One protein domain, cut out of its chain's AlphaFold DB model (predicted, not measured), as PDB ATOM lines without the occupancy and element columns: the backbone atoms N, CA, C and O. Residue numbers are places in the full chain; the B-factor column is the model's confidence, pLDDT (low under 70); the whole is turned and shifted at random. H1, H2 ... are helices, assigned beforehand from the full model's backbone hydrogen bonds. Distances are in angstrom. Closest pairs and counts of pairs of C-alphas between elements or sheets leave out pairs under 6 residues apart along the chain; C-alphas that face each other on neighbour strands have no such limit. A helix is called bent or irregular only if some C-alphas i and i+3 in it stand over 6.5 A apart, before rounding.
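AT A GLANCE: This is residues 20 to 139 of the 160 residues of an uncharacterized protein of Micromonospora sediminimaris (UniProt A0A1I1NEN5). H3 runs through the core of a helical body, with the long bent helix H1 along one side, its arm H1a crossing H3. H2 folds back along H1b, H4 and H5 pack on H3, and H6 packs on both H4 and H5, away from H1. The printed part has 120 residues with six named helices, H1 to H6 in chain order, and no named strand: all helix. It is compact, with a radius of gyration of the C-alphas of 13.3 A, and spans 37 by 32 by 25 A.

IN THESE COORDINATES: H1, residues 20 to 44, was assigned as one helix by its hydrogen bonds but is bent, with C-alphas 31 and 34 7.4 A apart. Its arms are H1a, residues 20 to 31, 16.9 A long from C-alpha 20 at (206.615, 252.515, 285.400), and H1b, residues 34 to 44, 15.4 A. H2 is residues 56 to 63; H3, 66 to 82, 24.4 A; H4, 89 to 99, 15.2 A; H5, 108 to 120, 18.6 A. H6, residues 130 to 137, ends at C-alpha 137, (198.617, 238.808, 304.988).

HOW THE PARTS SIT: H1a touches H3, about perpendicular at 83 degrees, with residues 25 to 30 alone; the closest C-alphas, of Met 29 and Ala 71, are 5.0 A apart. H1b and H2 form a helical hairpin, closest at the C-alphas of Ala 39 and Ala 56, 4.8 A. H3 and H4 form another, at a steep tilt of 41 degrees, closest at the C-alphas of Gly 73 and Leu 95, 6.2 A. H5 touches residues 74 to 81 of H3 alone, the same way at a shallow tilt of 15 degrees; the closest C-alphas, of Met 81 and Ser 118, are 6.8 A apart. H6 touches H4, closest at the C-alphas of Ala 99 and Leu 131, 4.9 A. H2 and H6 are apart. In H1a, H1b and H2 to H6 every O i to N i+4 pair is within hydrogen-bond range.

THE WHOLE: The C-alphas farthest apart, of Thr 20 and Gly 49, are 41.4 A apart. The printed part has no cut. The link from H1 to H2, 11 residues, is long. Mean pLDDT of the printed part is 92.3; residues 123 to 124 are under 70.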
ATOM      1  N   THR A  20     206.400 251.288 284.617       91.94
ATOM      2  CA  THR A  20     206.615 252.515 285.400       91.94
ATOM      3  C   THR A  20     206.578 252.239 286.903       91.94
ATOM      4  O   THR A  20     207.404 252.772 287.656       91.94
ATOM      5  N   ALA A  21     205.666 251.374 287.355       90.75
ATOM      6  CA  ALA A  21     205.605 250.917 288.740       90.75
ATOM      7  C   ALA A  21     206.869 250.131 289.115       90.75
ATOM      8  O   ALA A  21     207.512 250.441 290.120       90.75
ATOM      9  N   VAL A  22     207.305 249.211 288.249       92.94
ATOM     10  CA  VAL A  22     208.546 248.443 288.441       92.94
ATOM     11  C   VAL A  22     209.760 249.373 288.551       92.94
ATOM     12  O   VAL A  22     210.556 249.262 289.486       92.94
ATOM     13  N   GLN A  23     209.881 250.366 287.666       94.69
ATOM     14  CA  GLN A  23     210.960 251.354 287.732       94.69
ATOM     15  C   GLN A  23     210.915 252.181 289.029       94.69
ATOM     16  O   GLN A  23     211.958 252.518 289.605       94.69
ATOM     17  N   ARG A  24     209.716 252.509 289.526       94.50
ATOM     18  CA  ARG A  24     209.541 253.186 290.815       94.50
ATOM     19  C   ARG A  24     210.010 252.310 291.975       94.50
ATOM     20  O   ARG A  24     210.687 252.846 292.855       94.50
ATOM     21  N   PHE A  25     209.715 251.011 291.959       95.62
ATOM     22  CA  PHE A  25     210.208 250.062 292.962       95.62
ATOM     23  C   PHE A  25     211.733 250.030 292.979       95.62
ATOM     24  O   PHE A  25     212.332 250.292 294.022       95.62
ATOM     25  N   TYR A  26     212.375 249.849 291.820       96.19
ATOM     26  CA  TYR A  26     213.838 249.856 291.722       96.19
ATOM     27  C   TYR A  26     214.467 251.153 292.218       96.19
ATOM     28  O   TYR A  26     215.465 251.121 292.935       96.19
ATOM     29  N   ARG A  27     213.885 252.306 291.882       97.62
ATOM     30  CA  ARG A  27     214.367 253.600 292.378       97.62
ATOM     31  C   ARG A  27     214.273 253.701 293.902       97.62
ATOM     32  O   ARG A  27     215.220 254.175 294.521       97.62
ATOM     33  N   ARG A  28     213.169 253.249 294.503       96.38
ATOM     34  CA  ARG A  28     212.995 253.273 295.962       96.38
ATOM     35  C   ARG A  28     213.970 252.314 296.653       96.38
ATOM     36  O   ARG A  28     214.645 252.711 297.592       96.38
ATOM     37  N   MET A  29     214.110 251.096 296.133       97.44
ATOM     38  CA  MET A  29     215.084 250.115 296.621       97.44
ATOM     39  C   MET A  29     216.525 250.643 296.544       97.44
ATOM     40  O   MET A  29     217.294 250.507 297.491       97.44
ATOM     41  N   ARG A  30     216.895 251.311 295.446       97.06
ATOM     42  CA  ARG A  30     218.231 251.911 295.289       97.06
ATOM     43  C   ARG A  30     218.548 252.980 296.334       97.06
ATOM     44  O   ARG A  30     219.720 253.159 296.637       97.06
ATOM     45  N   ALA A  31     217.546 253.658 296.894       97.81
ATOM     46  CA  ALA A  31     217.771 254.654 297.940       97.81
ATOM     47  C   ALA A  31     218.280 254.030 299.252       97.81
ATOM     48  O   ALA A  31     219.074 254.649 299.952       97.81
ATOM     49  N   VAL A  32     217.861 252.799 299.567       97.88
ATOM     50  CA  VAL A  32     218.269 252.082 300.791       97.88
ATOM     51  C   VAL A  32     219.439 251.121 300.567       97.88
ATOM     52  O   VAL A  32     220.121 250.754 301.522       97.88
ATOM     53  N   ALA A  33     219.704 250.744 299.312       97.44
ATOM     54  CA  ALA A  33     220.692 249.731 298.949       97.44
ATOM     55  C   ALA A  33     222.094 249.955 299.553       97.44
ATOM     56  O   ALA A  33     222.615 249.013 300.145       97.44
ATOM     57  N   PRO A  34     222.717 251.153 299.489       98.06
ATOM     58  CA  PRO A  34     224.075 251.326 300.013       98.06
ATOM     59  C   PRO A  34     224.162 251.096 301.527       98.06
ATOM     60  O   PRO A  34     225.080 250.435 302.012       98.06
ATOM     61  N   ALA A  35     223.179 251.605 302.275       97.69
ATOM     62  CA  ALA A  35     223.112 251.420 303.721       97.69
ATOM     63  C   ALA A  35     222.840 249.955 304.086       97.69
ATOM     64  O   ALA A  35     223.431 249.436 305.031       97.69
ATOM     65  N   ALA A  36     221.984 249.287 303.310       97.56
ATOM     66  CA  ALA A  36     221.655 247.883 303.491       97.56
ATOM     67  C   ALA A  36     222.860 246.966 303.233       97.56
ATOM     68  O   ALA A  36     223.147 246.114 304.070       97.56
ATOM     69  N   VAL A  37     223.613 247.186 302.148       96.38
ATOM     70  CA  VAL A  37     224.855 246.446 301.857       96.38
ATOM     71  C   VAL A  37     225.845 246.596 303.010       96.38
ATOM     72  O   VAL A  37     226.251 245.597 303.595       96.38
ATOM     73  N   GLY A  38     226.154 247.830 303.419       96.81
ATOM     74  CA  GLY A  38     227.104 248.053 304.511       96.81
ATOM     75  C   GLY A  38     226.623 247.516 305.866       96.81
ATOM     76  O   GLY A  38     227.431 247.194 306.736       96.81
ATOM     77  N   ALA A  39     225.311 247.426 306.097       96.88
ATOM     78  CA  ALA A  39     224.760 246.780 307.286       96.88
ATOM     79  C   ALA A  39     224.914 245.252 307.231       96.88
ATOM     80  O   ALA A  39     225.389 244.661 308.197       96.88
ATOM     81  N   ILE A  40     224.587 244.632 306.095       94.94
ATOM     82  CA  ILE A  40     224.709 243.185 305.880       94.94
ATOM     83  C   ILE A  40     226.168 242.735 305.969       94.94
ATOM     84  O   ILE A  40     226.446 241.731 306.613       94.94
ATOM     85  N   GLU A  41     227.104 243.473 305.370       94.25
ATOM     86  CA  GLU A  41     228.535 243.148 305.422       94.25
ATOM     87  C   GLU A  41     229.082 243.186 306.851       94.25
ATOM     88  O   GLU A  41     229.811 242.282 307.259       94.25
ATOM     89  N   ARG A  42     228.689 244.195 307.640       94.81
ATOM     90  CA  ARG A  42     229.068 244.281 309.057       94.81
ATOM     91  C   ARG A  42     228.473 243.144 309.871       94.81
ATOM     92  O   ARG A  42     229.197 242.519 310.631       94.81
ATOM     93  N   ASP A  43     227.191 242.848 309.678       93.75
ATOM     94  CA  ASP A  43     226.517 241.770 310.405       93.75
ATOM     95  C   ASP A  43     227.044 240.388 310.008       93.75
ATOM     96  O   ASP A  43     227.089 239.486 310.839       93.75
ATOM     97  N   ARG A  44     227.486 240.217 308.756       90.25
ATOM     98  CA  ARG A  44     228.144 238.993 308.284       90.25
ATOM     99  C   ARG A  44     229.497 238.761 308.963       90.25
ATOM    100  O   ARG A  44     229.893 237.611 309.121       90.25
ATOM    101  N   ALA A  45     230.201 239.831 309.329       88.62
ATOM    102  CA  ALA A  45     231.491 239.768 310.014       88.62
ATOM    103  C   ALA A  45     231.376 239.670 311.550       88.62
ATOM    104  O   ALA A  45     232.393 239.484 312.216       88.62
ATOM    105  N   ASP A  46     230.173 239.821 312.112       84.31
ATOM    106  CA  ASP A  46     229.916 239.859 313.559       84.31
ATOM    107  C   ASP A  46     229.439 238.491 314.099       84.31
ATOM    108  O   ASP A  46     229.238 237.528 313.355       84.31
ATOM    109  N   ASP A  47     229.250 238.399 315.416       79.12
ATOM    110  CA  ASP A  47     228.742 237.204 316.094       79.12
ATOM    111  C   ASP A  47     227.276 236.908 315.695       79.12
ATOM    112  O   ASP A  47     226.387 237.738 315.941       79.12
ATOM    113  N   PRO A  48     226.970 235.711 315.146       74.50
ATOM    114  CA  PRO A  48     225.602 235.318 314.808       74.50
ATOM    115  C   PRO A  48     224.647 235.278 316.015       74.50
ATOM    116  O   PRO A  48     223.436 235.390 315.818       74.50
ATOM    117  N   GLY A  49     225.159 235.143 317.243       81.88
ATOM    118  CA  GLY A  49     224.379 235.112 318.483       81.88
ATOM    119  C   GLY A  49     223.912 236.480 318.987       81.88
ATOM    120  O   GLY A  49     223.074 236.545 319.889       81.88
ATOM    121  N   ARG A  50     224.404 237.585 318.411       88.19
ATOM    122  CA  ARG A  50     224.036 238.939 318.845       88.19
ATOM    123  C   ARG A  50     222.539 239.202 318.663       88.19
ATOM    124  O   ARG A  50     221.964 238.823 317.639       88.19
ATOM    125  N   ALA A  51     221.909 239.895 319.613       91.19
ATOM    126  CA  ALA A  51     220.516 240.331 319.503       91.19
ATOM    127  C   ALA A  51     220.312 241.248 318.283       91.19
ATOM    128  O   ALA A  51     221.157 242.090 317.990       91.19
ATOM    129  N   PHE A  52     219.193 241.093 317.559       92.62
ATOM    130  CA  PHE A  52     219.016 241.753 316.256       92.62
ATOM    131  C   PHE A  52     219.065 243.282 316.358       92.62
ATOM    132  O   PHE A  52     219.714 243.923 315.542       92.62
ATOM    133  N   GLY A  53     218.443 243.865 317.390       92.38
ATOM    134  CA  GLY A  53     218.443 245.317 317.607       92.38
ATOM    135  C   GLY A  53     219.842 245.931 317.745       92.38
ATOM    136  O   GLY A  53     220.040 247.087 317.376       92.38
ATOM    137  N   ASP A  54     220.820 245.137 318.186       93.31
ATOM    138  CA  ASP A  54     222.204 245.571 318.396       93.31
ATOM    139  C   ASP A  54     223.095 245.357 317.160       93.31
ATOM    140  O   ASP A  54     224.281 245.715 317.162       93.31
ATOM    141  N   THR A  55     222.554 244.786 316.082       95.81
ATOM    142  CA  THR A  55     223.278 244.621 314.817       95.81
ATOM    143  C   THR A  55     223.204 245.891 313.963       95.81
ATOM    144  O   THR A  55     222.412 246.805 314.218       95.81
ATOM    145  N   ALA A  56     224.055 246.000 312.942       96.62
ATOM    146  CA  ALA A  56     223.984 247.107 311.997       96.62
ATOM    147  C   ALA A  56     222.669 247.081 311.203       96.62
ATOM    148  O   ALA A  56     222.098 248.147 310.963       96.62
ATOM    149  N   CYS A  57     222.152 245.896 310.855       96.94
ATOM    150  CA  CYS A  57     220.831 245.770 310.236       96.94
ATOM    151  C   CYS A  57     219.710 246.201 311.189       96.94
ATOM    152  O   CYS A  57     218.823 246.942 310.768       96.94
ATOM    153  N   GLY A  58     219.761 245.816 312.469       96.62
ATOM    154  CA  GLY A  58     218.779 246.257 313.465       96.62
ATOM    155  C   GLY A  58     218.735 247.774 313.623       96.62
ATOM    156  O   GLY A  58     217.659 248.375 313.560       96.62
ATOM    157  N   ARG A  59     219.907 248.415 313.727       97.50
ATOM    158  CA  ARG A  59     220.014 249.883 313.778       97.50
ATOM    159  C   ARG A  59     219.499 250.555 312.509       97.50
ATOM    160  O   ARG A  59     218.787 251.551 312.606       97.50
ATOM    161  N   LEU A  60     219.821 250.011 311.331       98.25
ATOM    162  CA  LEU A  60     219.303 250.525 310.061       98.25
ATOM    163  C   LEU A  60     217.774 250.485 310.051       98.25
ATOM    164  O   LEU A  60     217.134 251.507 309.827       98.25
ATOM    165  N   VAL A  61     217.187 249.334 310.367       97.69
ATOM    166  CA  VAL A  61     215.732 249.170 310.429       97.69
ATOM    167  C   VAL A  61     215.096 250.124 311.453       97.69
ATOM    168  O   VAL A  61     214.013 250.646 311.200       97.69
ATOM    169  N   GLY A  62     215.746 250.368 312.594       96.81
ATOM    170  CA  GLY A  62     215.282 251.322 313.610       96.81
ATOM    171  C   GLY A  62     215.324 252.790 313.167       96.81
ATOM    172  O   GLY A  62     214.579 253.604 313.702       96.81
ATOM    173  N   SER A  63     216.171 253.127 312.190       97.12
ATOM    174  CA  SER A  63     216.323 254.491 311.661       97.12
ATOM    175  C   SER A  63     215.369 254.845 310.516       97.12
ATOM    176  O   SER A  63     215.237 256.018 310.173       97.12
ATOM    177  N   LEU A  64     214.728 253.844 309.908       97.75
ATOM    178  CA  LEU A  64     213.859 254.017 308.749       97.75
ATOM    179  C   LEU A  64     212.397 254.192 309.172       97.75
ATOM    180  O   LEU A  64     211.921 253.562 310.118       97.75
ATOM    181  N   ASP A  65     211.662 255.008 308.419       96.88
ATOM    182  CA  ASP A  65     210.204 255.035 308.487       96.88
ATOM    183  C   ASP A  65     209.596 253.772 307.839       96.88
ATOM    184  O   ASP A  65     210.298 252.912 307.301       96.88
ATOM    185  N   ARG A  66     208.266 253.629 307.889       95.94
ATOM    186  CA  ARG A  66     207.582 252.437 307.348       95.94
ATOM    187  C   ARG A  66     207.838 252.241 305.851       95.94
ATOM    188  O   ARG A  66     208.075 251.113 305.418       95.94
ATOM    189  N   ASP A  67     207.834 253.325 305.080       96.00
ATOM    190  CA  ASP A  67     208.104 253.294 303.640       96.00
ATOM    191  C   ASP A  67     209.549 252.862 303.348       96.00
ATOM    192  O   ASP A  67     209.790 252.067 302.434       96.00
ATOM    193  N   GLY A  68     210.507 253.335 304.145       97.50
ATOM    194  CA  GLY A  68     211.909 252.941 304.094       97.50
ATOM    195  C   GLY A  68     212.121 251.480 304.481       97.50
ATOM    196  O   GLY A  68     212.851 250.771 303.790       97.50
ATOM    197  N   VAL A  69     211.442 250.984 305.522       98.00
ATOM    198  CA  VAL A  69     211.490 249.563 305.914       98.00
ATOM    199  C   VAL A  69     210.885 248.670 304.827       98.00
ATOM    200  O   VAL A  69     211.447 247.618 304.528       98.00
ATOM    201  N   ARG A  70     209.800 249.095 304.165       96.81
ATOM    202  CA  ARG A  70     209.268 248.394 302.982       96.81
ATOM    203  C   ARG A  70     210.254 248.366 301.832       96.81
ATOM    204  O   ARG A  70     210.509 247.302 301.277       96.81
ATOM    205  N   ALA A  71     210.831 249.518 301.492       98.06
ATOM    206  CA  ALA A  71     211.849 249.610 300.451       98.06
ATOM    207  C   ALA A  71     213.036 248.686 300.740       98.06
ATOM    208  O   ALA A  71     213.526 248.012 299.834       98.06
ATOM    209  N   LEU A  72     213.465 248.637 302.004       98.50
ATOM    210  CA  LEU A  72     214.511 247.745 302.479       98.50
ATOM    211  C   LEU A  72     214.091 246.285 302.330       98.50
ATOM    212  O   LEU A  72     214.851 245.508 301.769       98.50
ATOM    213  N   GLY A  73     212.877 245.921 302.744       97.56
ATOM    214  CA  GLY A  73     212.341 244.571 302.577       97.56
ATOM    215  C   GLY A  73     212.330 244.121 301.117       97.56
ATOM    216  O   GLY A  73     212.844 243.050 300.807       97.56
ATOM    217  N   MET A  74     211.832 244.967 300.207       97.88
ATOM    218  CA  MET A  74     211.853 244.685 298.767       97.88
ATOM    219  C   MET A  74     213.279 244.510 298.243       97.88
ATOM    220  O   MET A  74     213.546 243.574 297.492       97.88
ATOM    221  N   TRP A  75     214.198 245.393 298.648       97.69
ATOM    222  CA  TRP A  75     215.588 245.336 298.206       97.69
ATOM    223  C   TRP A  75     216.291 244.071 298.705       97.69
ATOM    224  O   TRP A  75     216.927 243.385 297.910       97.69
ATOM    225  N   VAL A  76     216.143 243.733 299.989       96.06
ATOM    226  CA  VAL A  76     216.738 242.529 300.587       96.06
ATOM    227  C   VAL A  76     216.162 241.277 299.938       96.06
ATOM    228  O   VAL A  76     216.917 240.375 299.593       96.06
ATOM    229  N   HIS A  77     214.845 241.229 299.721       95.56
ATOM    230  CA  HIS A  77     214.192 240.124 299.020       95.56
ATOM    231  C   HIS A  77     214.762 239.934 297.612       95.56
ATOM    232  O   HIS A  77     215.235 238.849 297.282       95.56
ATOM    233  N   HIS A  78     214.796 241.002 296.813       93.62
ATOM    234  CA  HIS A  78     215.370 240.990 295.466       93.62
ATOM    235  C   HIS A  78     216.825 240.531 295.445       93.62
ATOM    236  O   HIS A  78     217.216 239.692 294.635       93.62
ATOM    237  N   TRP A  79     217.628 241.080 296.357       92.06
ATOM    238  CA  TRP A  79     219.035 240.741 296.488       92.06
ATOM    239  C   TRP A  79     219.199 239.254 296.824       92.06
ATOM    240  O   TRP A  79     219.904 238.548 296.107       92.06
ATOM    241  N   CYS A  80     218.465 238.741 297.814       91.19
ATOM    242  CA  CYS A  80     218.476 237.320 298.156       91.19
ATOM    243  C   CYS A  80     218.066 236.432 296.978       91.19
ATOM    244  O   CYS A  80     218.671 235.390 296.798       91.19
ATOM    245  N   MET A  81     217.073 236.807 296.163       90.94
ATOM    246  CA  MET A  81     216.675 235.983 295.009       90.94
ATOM    247  C   MET A  81     217.767 235.905 293.938       90.94
ATOM    248  O   MET A  81     217.896 234.886 293.265       90.94
ATOM    249  N   ARG A  82     218.565 236.967 293.787       87.81
ATOM    250  CA  ARG A  82     219.641 237.042 292.792       87.81
ATOM    251  C   ARG A  82     220.950 236.401 293.258       87.81
ATOM    252  O   ARG A  82     221.708 235.923 292.421       87.81
ATOM    253  N   PHE A  83     221.203 236.414 294.562       85.75
ATOM    254  CA  PHE A  83     222.450 235.960 295.184       85.75
ATOM    255  C   PHE A  83     222.207 234.821 296.182       85.75
ATOM    256  O   PHE A  83     222.951 234.674 297.142       85.75
ATOM    257  N   TYR A  84     221.139 234.032 296.006       81.25
ATOM    258  CA  TYR A  84     220.719 233.041 297.008       81.25
ATOM    259  C   TYR A  84     221.795 231.987 297.300       81.25
ATOM    260  O   TYR A  84     221.890 231.511 298.429       81.25
ATOM    261  N   ASP A  85     222.606 231.658 296.292       80.69
ATOM    262  CA  ASP A  85     223.711 230.700 296.393       80.69
ATOM    263  C   ASP A  85     224.955 231.275 297.105       80.69
ATOM    264  O   ASP A  85     225.880 230.529 297.428       80.69
ATOM    265  N   ASP A  86     224.980 232.581 297.391       82.31
ATOM    266  CA  ASP A  86     225.995 233.210 298.236       82.31
ATOM    267  C   ASP A  86     225.629 233.085 299.729       82.31
ATOM    268  O   ASP A  86     224.515 232.729 300.117       82.31
ATOM    269  N   ASP A  87     226.568 233.419 300.619       84.88
ATOM    270  CA  ASP A  87     226.290 233.507 302.058       84.88
ATOM    271  C   ASP A  87     225.314 234.662 302.361       84.88
ATOM    272  O   ASP A  87     225.710 235.799 302.632       84.88
ATOM    273  N   THR A  88     224.020 234.349 302.319       86.94
ATOM    274  CA  THR A  88     222.902 235.278 302.532       86.94
ATOM    275  C   THR A  88     222.384 235.286 303.972       86.94
ATOM    276  O   THR A  88     221.350 235.892 304.248       86.94
ATOM    277  N   ARG A  89     223.077 234.664 304.940       89.44
ATOM    278  CA  ARG A  89     222.561 234.465 306.315       89.44
ATOM    279  C   ARG A  89     222.115 235.760 307.003       89.44
ATOM    280  O   ARG A  89     221.019 235.806 307.565       89.44
ATOM    281  N   ALA A  90     222.926 236.817 306.933       91.38
ATOM    282  CA  ALA A  90     222.589 238.123 307.513       91.38
ATOM    283  C   ALA A  90     221.383 238.776 306.806       91.38
ATOM    284  O   ALA A  90     220.489 239.311 307.463       91.38
ATOM    285  N   ALA A  91     221.304 238.655 305.479       92.38
ATOM    286  CA  ALA A  91     220.184 239.159 304.688       92.38
ATOM    287  C   ALA A  91     218.879 238.392 304.975       92.38
ATOM    288  O   ALA A  91     217.826 239.003 305.140       92.38
ATOM    289  N   LEU A  92     218.943 237.066 305.119       91.81
ATOM    290  CA  LEU A  92     217.801 236.226 305.493       91.81
ATOM    291  C   LEU A  92     217.286 236.552 306.895       91.81
ATOM    292  O   LEU A  92     216.075 236.579 307.119       91.81
ATOM    293  N   ARG A  93     218.191 236.826 307.840       92.50
ATOM    294  CA  ARG A  93     217.818 237.298 309.174       92.50
ATOM    295  C   ARG A  93     217.077 238.632 309.091       92.50
ATOM    296  O   ARG A  93     215.976 238.731 309.620       92.50
ATOM    297  N   LEU A  94     217.629 239.612 308.375       95.00
ATOM    298  CA  LEU A  94     216.976 240.904 308.147       95.00
ATOM    299  C   LEU A  94     215.596 240.745 307.482       95.00
ATOM    300  O   LEU A  94     214.632 241.377 307.904       95.00
ATOM    301  N   LEU A  95     215.468 239.863 306.490       95.00
ATOM    302  CA  LEU A  95     214.198 239.587 305.818       95.00
ATOM    303  C   LEU A  95     213.143 239.037 306.787       95.00
ATOM    304  O   LEU A  95     212.005 239.499 306.767       95.00
ATOM    305  N   ARG A  96     213.516 238.091 307.660       94.38
ATOM    306  CA  ARG A  96     212.618 237.543 308.693       94.38
ATOM    307  C   ARG A  96     212.168 238.613 309.684       94.38
ATOM    308  O   ARG A  96     210.992 238.666 310.025       94.38
ATOM    309  N   GLU A  97     213.082 239.481 310.098       96.06
ATOM    310  CA  GLU A  97     212.797 240.582 311.024       96.06
ATOM    311  C   GLU A  97     211.849 241.618 310.411       96.06
ATOM    312  O   GLU A  97     210.962 242.129 311.091       96.06
ATOM    313  N   ILE A  98     211.979 241.904 309.112       96.94
ATOM    314  CA  ILE A  98     211.031 242.766 308.395       96.94
ATOM    315  C   ILE A  98     209.678 242.066 308.232       96.94
ATOM    316  O   ILE A  98     208.647 242.690 308.459       96.94
ATOM    317  N   ALA A  99     209.664 240.777 307.885       96.38
ATOM    318  CA  ALA A  99     208.434 240.001 307.707       96.38
ATOM    319  C   ALA A  99     207.614 239.860 309.003       96.38
ATOM    320  O   ALA A  99     206.395 239.736 308.948       96.38
ATOM    321  N   ALA A 100     208.263 239.896 310.169       95.88
ATOM    322  CA  ALA A 100     207.592 239.847 311.467       95.88
ATOM    323  C   ALA A 100     206.960 241.188 311.892       95.88
ATOM    324  O   ALA A 100     206.261 241.239 312.906       95.88
ATOM    325  N   ARG A 101     207.202 242.285 311.160       94.38
ATOM    326  CA  ARG A 101     206.658 243.607 311.496       94.38
ATOM    327  C   ARG A 101     205.281 243.800 310.872       94.38
ATOM    328  O   ARG A 101     205.188 243.782 309.649       94.38
ATOM    329  N   PRO A 102     204.241 244.063 311.680       89.44
ATOM    330  CA  PRO A 102     202.918 244.348 311.153       89.44
ATOM    331  C   PRO A 102     202.799 245.797 310.670       89.44
ATOM    332  O   PRO A 102     203.495 246.700 311.145       89.44
ATOM    333  N   ALA A 103     201.803 246.023 309.817       90.94
ATOM    334  CA  ALA A 103     201.335 247.338 309.391       90.94
ATOM    335  C   ALA A 103     202.427 248.183 308.721       90.94
ATOM    336  O   ALA A 103     202.505 249.403 308.911       90.94
ATOM    337  N   LEU A 104     203.263 247.531 307.913       93.25
ATOM    338  CA  LEU A 104     204.220 248.221 307.059       93.25
ATOM    339  C   LEU A 104     203.515 248.946 305.903       93.25
ATOM    340  O   LEU A 104     204.042 249.937 305.400       93.25
ATOM    341  N   GLY A 105     202.304 248.519 305.530       94.25
ATOM    342  CA  GLY A 105     201.496 249.194 304.510       94.25
ATOM    343  C   GLY A 105     201.900 248.788 303.098       94.25
ATOM    344  O   GLY A 105     202.076 249.639 302.225       94.25
ATOM    345  N   TRP A 106     202.106 247.485 302.896       95.25
ATOM    346  CA  TRP A 106     202.401 246.903 301.590       95.25
ATOM    347  C   TRP A 106     201.296 247.204 300.580       95.25
ATOM    348  O   TRP A 106     200.116 247.258 300.928       95.25
ATOM    349  N   THR A 107     201.666 247.370 299.312       93.31
ATOM    350  CA  THR A 107     200.688 247.447 298.220       93.31
ATOM    351  C   THR A 107     200.544 246.105 297.509       93.31
ATOM    352  O   THR A 107     201.456 245.274 297.517       93.31
ATOM    353  N   ALA A 108     199.405 245.896 296.842       92.62
ATOM    354  CA  ALA A 108     199.183 244.700 296.031       92.62
ATOM    355  C   ALA A 108     200.254 244.533 294.938       92.62
ATOM    356  O   ALA A 108     200.725 243.420 294.729       92.62
ATOM    357  N   ASP A 109     200.693 245.626 294.305       92.88
ATOM    358  CA  ASP A 109     201.738 245.592 293.276       92.88
ATOM    359  C   ASP A 109     203.105 245.201 293.848       92.88
ATOM    360  O   ASP A 109     203.835 244.431 293.227       92.88
ATOM    361  N   GLU A 110     203.451 245.694 295.043       95.06
ATOM    362  CA  GLU A 110     204.698 245.334 295.732       95.06
ATOM    363  C   GLU A 110     204.709 243.842 296.078       95.06
ATOM    364  O   GLU A 110     205.692 243.146 295.821       95.06
ATOM    365  N   VAL A 111     203.596 243.322 296.599       95.00
ATOM    366  CA  VAL A 111     203.460 241.896 296.921       95.00
ATOM    367  C   VAL A 111     203.453 241.035 295.660       95.00
ATOM    368  O   VAL A 111     204.149 240.021 295.608       95.00
ATOM    369  N   HIS A 112     202.720 241.443 294.622       92.31
ATOM    370  CA  HIS A 112     202.689 240.742 293.342       92.31
ATOM    371  C   HIS A 112     204.084 240.674 292.715       92.31
ATOM    372  O   HIS A 112     204.504 239.611 292.257       92.31
ATOM    373  N   TRP A 113     204.831 241.779 292.766       93.50
ATOM    374  CA  TRP A 113     206.208 241.832 292.299       93.50
ATOM    375  C   TRP A 113     207.107 240.857 293.067       93.50
ATOM    376  O   TRP A 113     207.764 240.019 292.451       93.50
ATOM    377  N   MET A 114     207.081 240.887 294.404       95.00
ATOM    378  CA  MET A 114     207.907 239.991 295.223       95.00
ATOM    379  C   MET A 114     207.555 238.508 295.006       95.00
ATOM    380  O   MET A 114     208.451 237.662 294.947       95.00
ATOM    381  N   LEU A 115     206.269 238.175 294.846       93.62
ATOM    382  CA  LEU A 115     205.820 236.823 294.491       93.62
ATOM    383  C   LEU A 115     206.316 236.406 293.101       93.62
ATOM    384  O   LEU A 115     206.697 235.250 292.913       93.62
ATOM    385  N   GLY A 116     206.330 237.336 292.143       91.19
ATOM    386  CA  GLY A 116     206.917 237.145 290.820       91.19
ATOM    387  C   GLY A 116     208.401 236.792 290.903       91.19
ATOM    388  O   GLY A 116     208.792 235.734 290.415       91.19
ATOM    389  N   GLU A 117     209.200 237.608 291.592       90.62
ATOM    390  CA  GLU A 117     210.635 237.354 291.810       90.62
ATOM    391  C   GLU A 117     210.869 235.984 292.468       90.62
ATOM    392  O   GLU A 117     211.725 235.211 292.042       90.62
ATOM    393  N   SER A 118     210.041 235.635 293.456       91.62
ATOM    394  CA  SER A 118     210.137 234.357 294.171       91.62
ATOM    395  C   SER A 118     209.894 233.151 293.263       91.62
ATOM    396  O   SER A 118     210.537 232.121 293.416       91.62
ATOM    397  N   ARG A 119     208.961 233.243 292.309       88.50
ATOM    398  CA  ARG A 119     208.656 232.135 291.386       88.50
ATOM    399  C   ARG A 119     209.766 231.878 290.368       88.50
ATOM    400  O   ARG A 119     209.866 230.756 289.883       88.50
ATOM    401  N   HIS A 120     210.566 232.893 290.052       84.31
ATOM    402  CA  HIS A 120     211.698 232.776 289.131       84.31
ATOM    403  C   HIS A 120     212.997 232.345 289.829       84.31
ATOM    404  O   HIS A 120     213.961 231.992 289.154       84.31
ATOM    405  N   ALA A 121     213.033 232.359 291.165       81.06
ATOM    406  CA  ALA A 121     214.181 231.902 291.939       81.06
ATOM    407  C   ALA A 121     214.321 230.370 291.929       81.06
ATOM    408  O   ALA A 121     213.352 229.631 291.731       81.06
ATOM    409  N   ALA A 122     215.538 229.885 292.197       74.81
ATOM    410  CA  ALA A 122     215.823 228.457 292.261       74.81
ATOM    411  C   ALA A 122     214.905 227.735 293.278       74.81
ATOM    412  O   ALA A 122     214.677 228.246 294.384       74.81
ATOM    413  N   PRO A 123     214.408 226.518 292.967       67.94
ATOM    414  CA  PRO A 123     213.530 225.752 293.853       67.94
ATOM    415  C   PRO A 123     214.082 225.476 295.260       67.94
ATOM    416  O   PRO A 123     213.280 225.312 296.175       67.94
ATOM    417  N   ALA A 124     215.404 225.493 295.449       68.31
ATOM    418  CA  ALA A 124     216.064 225.309 296.747       68.31
ATOM    419  C   ALA A 124     215.977 226.537 297.682       68.31
ATOM    420  O   ALA A 124     216.404 226.477 298.833       68.31
ATOM    421  N   ALA A 125     215.433 227.662 297.207       76.94
ATOM    422  CA  ALA A 125     215.312 228.872 298.008       76.94
ATOM    423  C   ALA A 125     214.137 228.821 299.001       76.94
ATOM    424  O   ALA A 125     213.098 229.440 298.772       76.94
ATOM    425  N   ASP A 126     214.300 228.099 300.112       75.62
ATOM    426  CA  ASP A 126     213.254 227.874 301.127       75.62
ATOM    427  C   ASP A 126     212.639 229.166 301.694       75.62
ATOM    428  O   ASP A 126     211.443 229.224 301.980       75.62
ATOM    429  N   ALA A 127     213.428 230.235 301.826       85.00
ATOM    430  CA  ALA A 127     212.967 231.502 302.398       85.00
ATOM    431  C   ALA A 127     212.297 232.447 301.383       85.00
ATOM    432  O   ALA A 127     211.838 233.527 301.764       85.00
ATOM    433  N   ARG A 128     212.215 232.076 300.094       89.00
ATOM    434  CA  ARG A 128     211.750 232.985 299.028       89.00
ATOM    435  C   ARG A 128     210.339 233.520 299.241       89.00
ATOM    436  O   ARG A 128     210.039 234.623 298.822       89.00
ATOM    437  N   PHE A 129     209.475 232.780 299.928       93.25
ATOM    438  CA  PHE A 129     208.102 233.214 300.177       93.25
ATOM    439  C   PHE A 129     207.883 233.854 301.555       93.25
ATOM    440  O   PHE A 129     206.779 234.315 301.821       93.25
ATOM    441  N   THR A 130     208.907 233.953 302.413       93.06
ATOM    442  CA  THR A 130     208.755 234.475 303.783       93.06
ATOM    443  C   THR A 130     208.199 235.901 303.812       93.06
ATOM    444  O   THR A 130     207.142 236.132 304.395       93.06
ATOM    445  N   LEU A 131     208.873 236.853 303.162       96.12
ATOM    446  CA  LEU A 131     208.409 238.240 303.122       96.12
ATOM    447  C   LEU A 131     207.161 238.425 302.239       96.12
ATOM    448  O   LEU A 131     206.221 239.061 302.714       96.12
ATOM    449  N   PRO A 132     207.087 237.869 301.010       95.31
ATOM    450  CA  PRO A 132     205.900 238.032 300.174       95.31
ATOM    451  C   PRO A 132     204.607 237.548 300.842       95.31
ATOM    452  O   PRO A 132     203.579 238.205 300.705       95.31
ATOM    453  N   LEU A 133     204.640 236.425 301.574       94.75
ATOM    454  CA  LEU A 133     203.451 235.896 302.251       94.75
ATOM    455  C   LEU A 133     203.084 236.699 303.501       94.75
ATOM    456  O   LEU A 133     201.901 236.935 303.731       94.75
ATOM    457  N   ALA A 134     204.069 237.160 304.275       95.94
ATOM    458  CA  ALA A 134     203.810 238.057 305.400       95.94
ATOM    459  C   ALA A 134     203.180 239.378 304.926       95.94
ATOM    460  O   ALA A 134     202.172 239.819 305.467       95.94
ATOM    461  N   ALA A 135     203.716 239.957 303.850       95.50
ATOM    462  CA  ALA A 135     203.181 241.164 303.236       95.50
ATOM    463  C   ALA A 135     201.771 240.953 302.657       95.50
ATOM    464  O   ALA A 135     200.901 241.807 302.811       95.50
ATOM    465  N   ALA A 136     201.519 239.796 302.034       94.38
ATOM    466  CA  ALA A 136     200.197 239.424 301.535       94.38
ATOM    467  C   ALA A 136     199.140 239.360 302.646       94.38
ATOM    468  O   ALA A 136     197.995 239.741 302.414       94.38
ATOM    469  N   ALA A 137     199.519 238.906 303.844       92.56
ATOM    470  CA  ALA A 137     198.617 238.808 304.988       92.56
ATOM    471  C   ALA A 137     198.153 240.178 305.523       92.56
ATOM    472  O   ALA A 137     197.134 240.242 306.207       92.56
ATOM    473  N   GLU A 138     198.857 241.271 305.205       90.38
ATOM    474  CA  GLU A 138     198.429 242.635 305.555       90.38
ATOM    475  C   GLU A 138     197.368 243.204 304.602       90.38
ATOM    476  O   GLU A 138     196.741 244.221 304.902       90.38
ATOM    477  N   LEU A 139     197.176 242.586 303.435       90.31
ATOM    478  CA  LEU A 139     196.271 243.100 302.417       90.31
ATOM    479  C   LEU A 139     194.826 242.687 302.705       90.31
ATOM    480  O   LEU A 139     194.547 241.591 303.190       90.31
TER     481      LEU A 139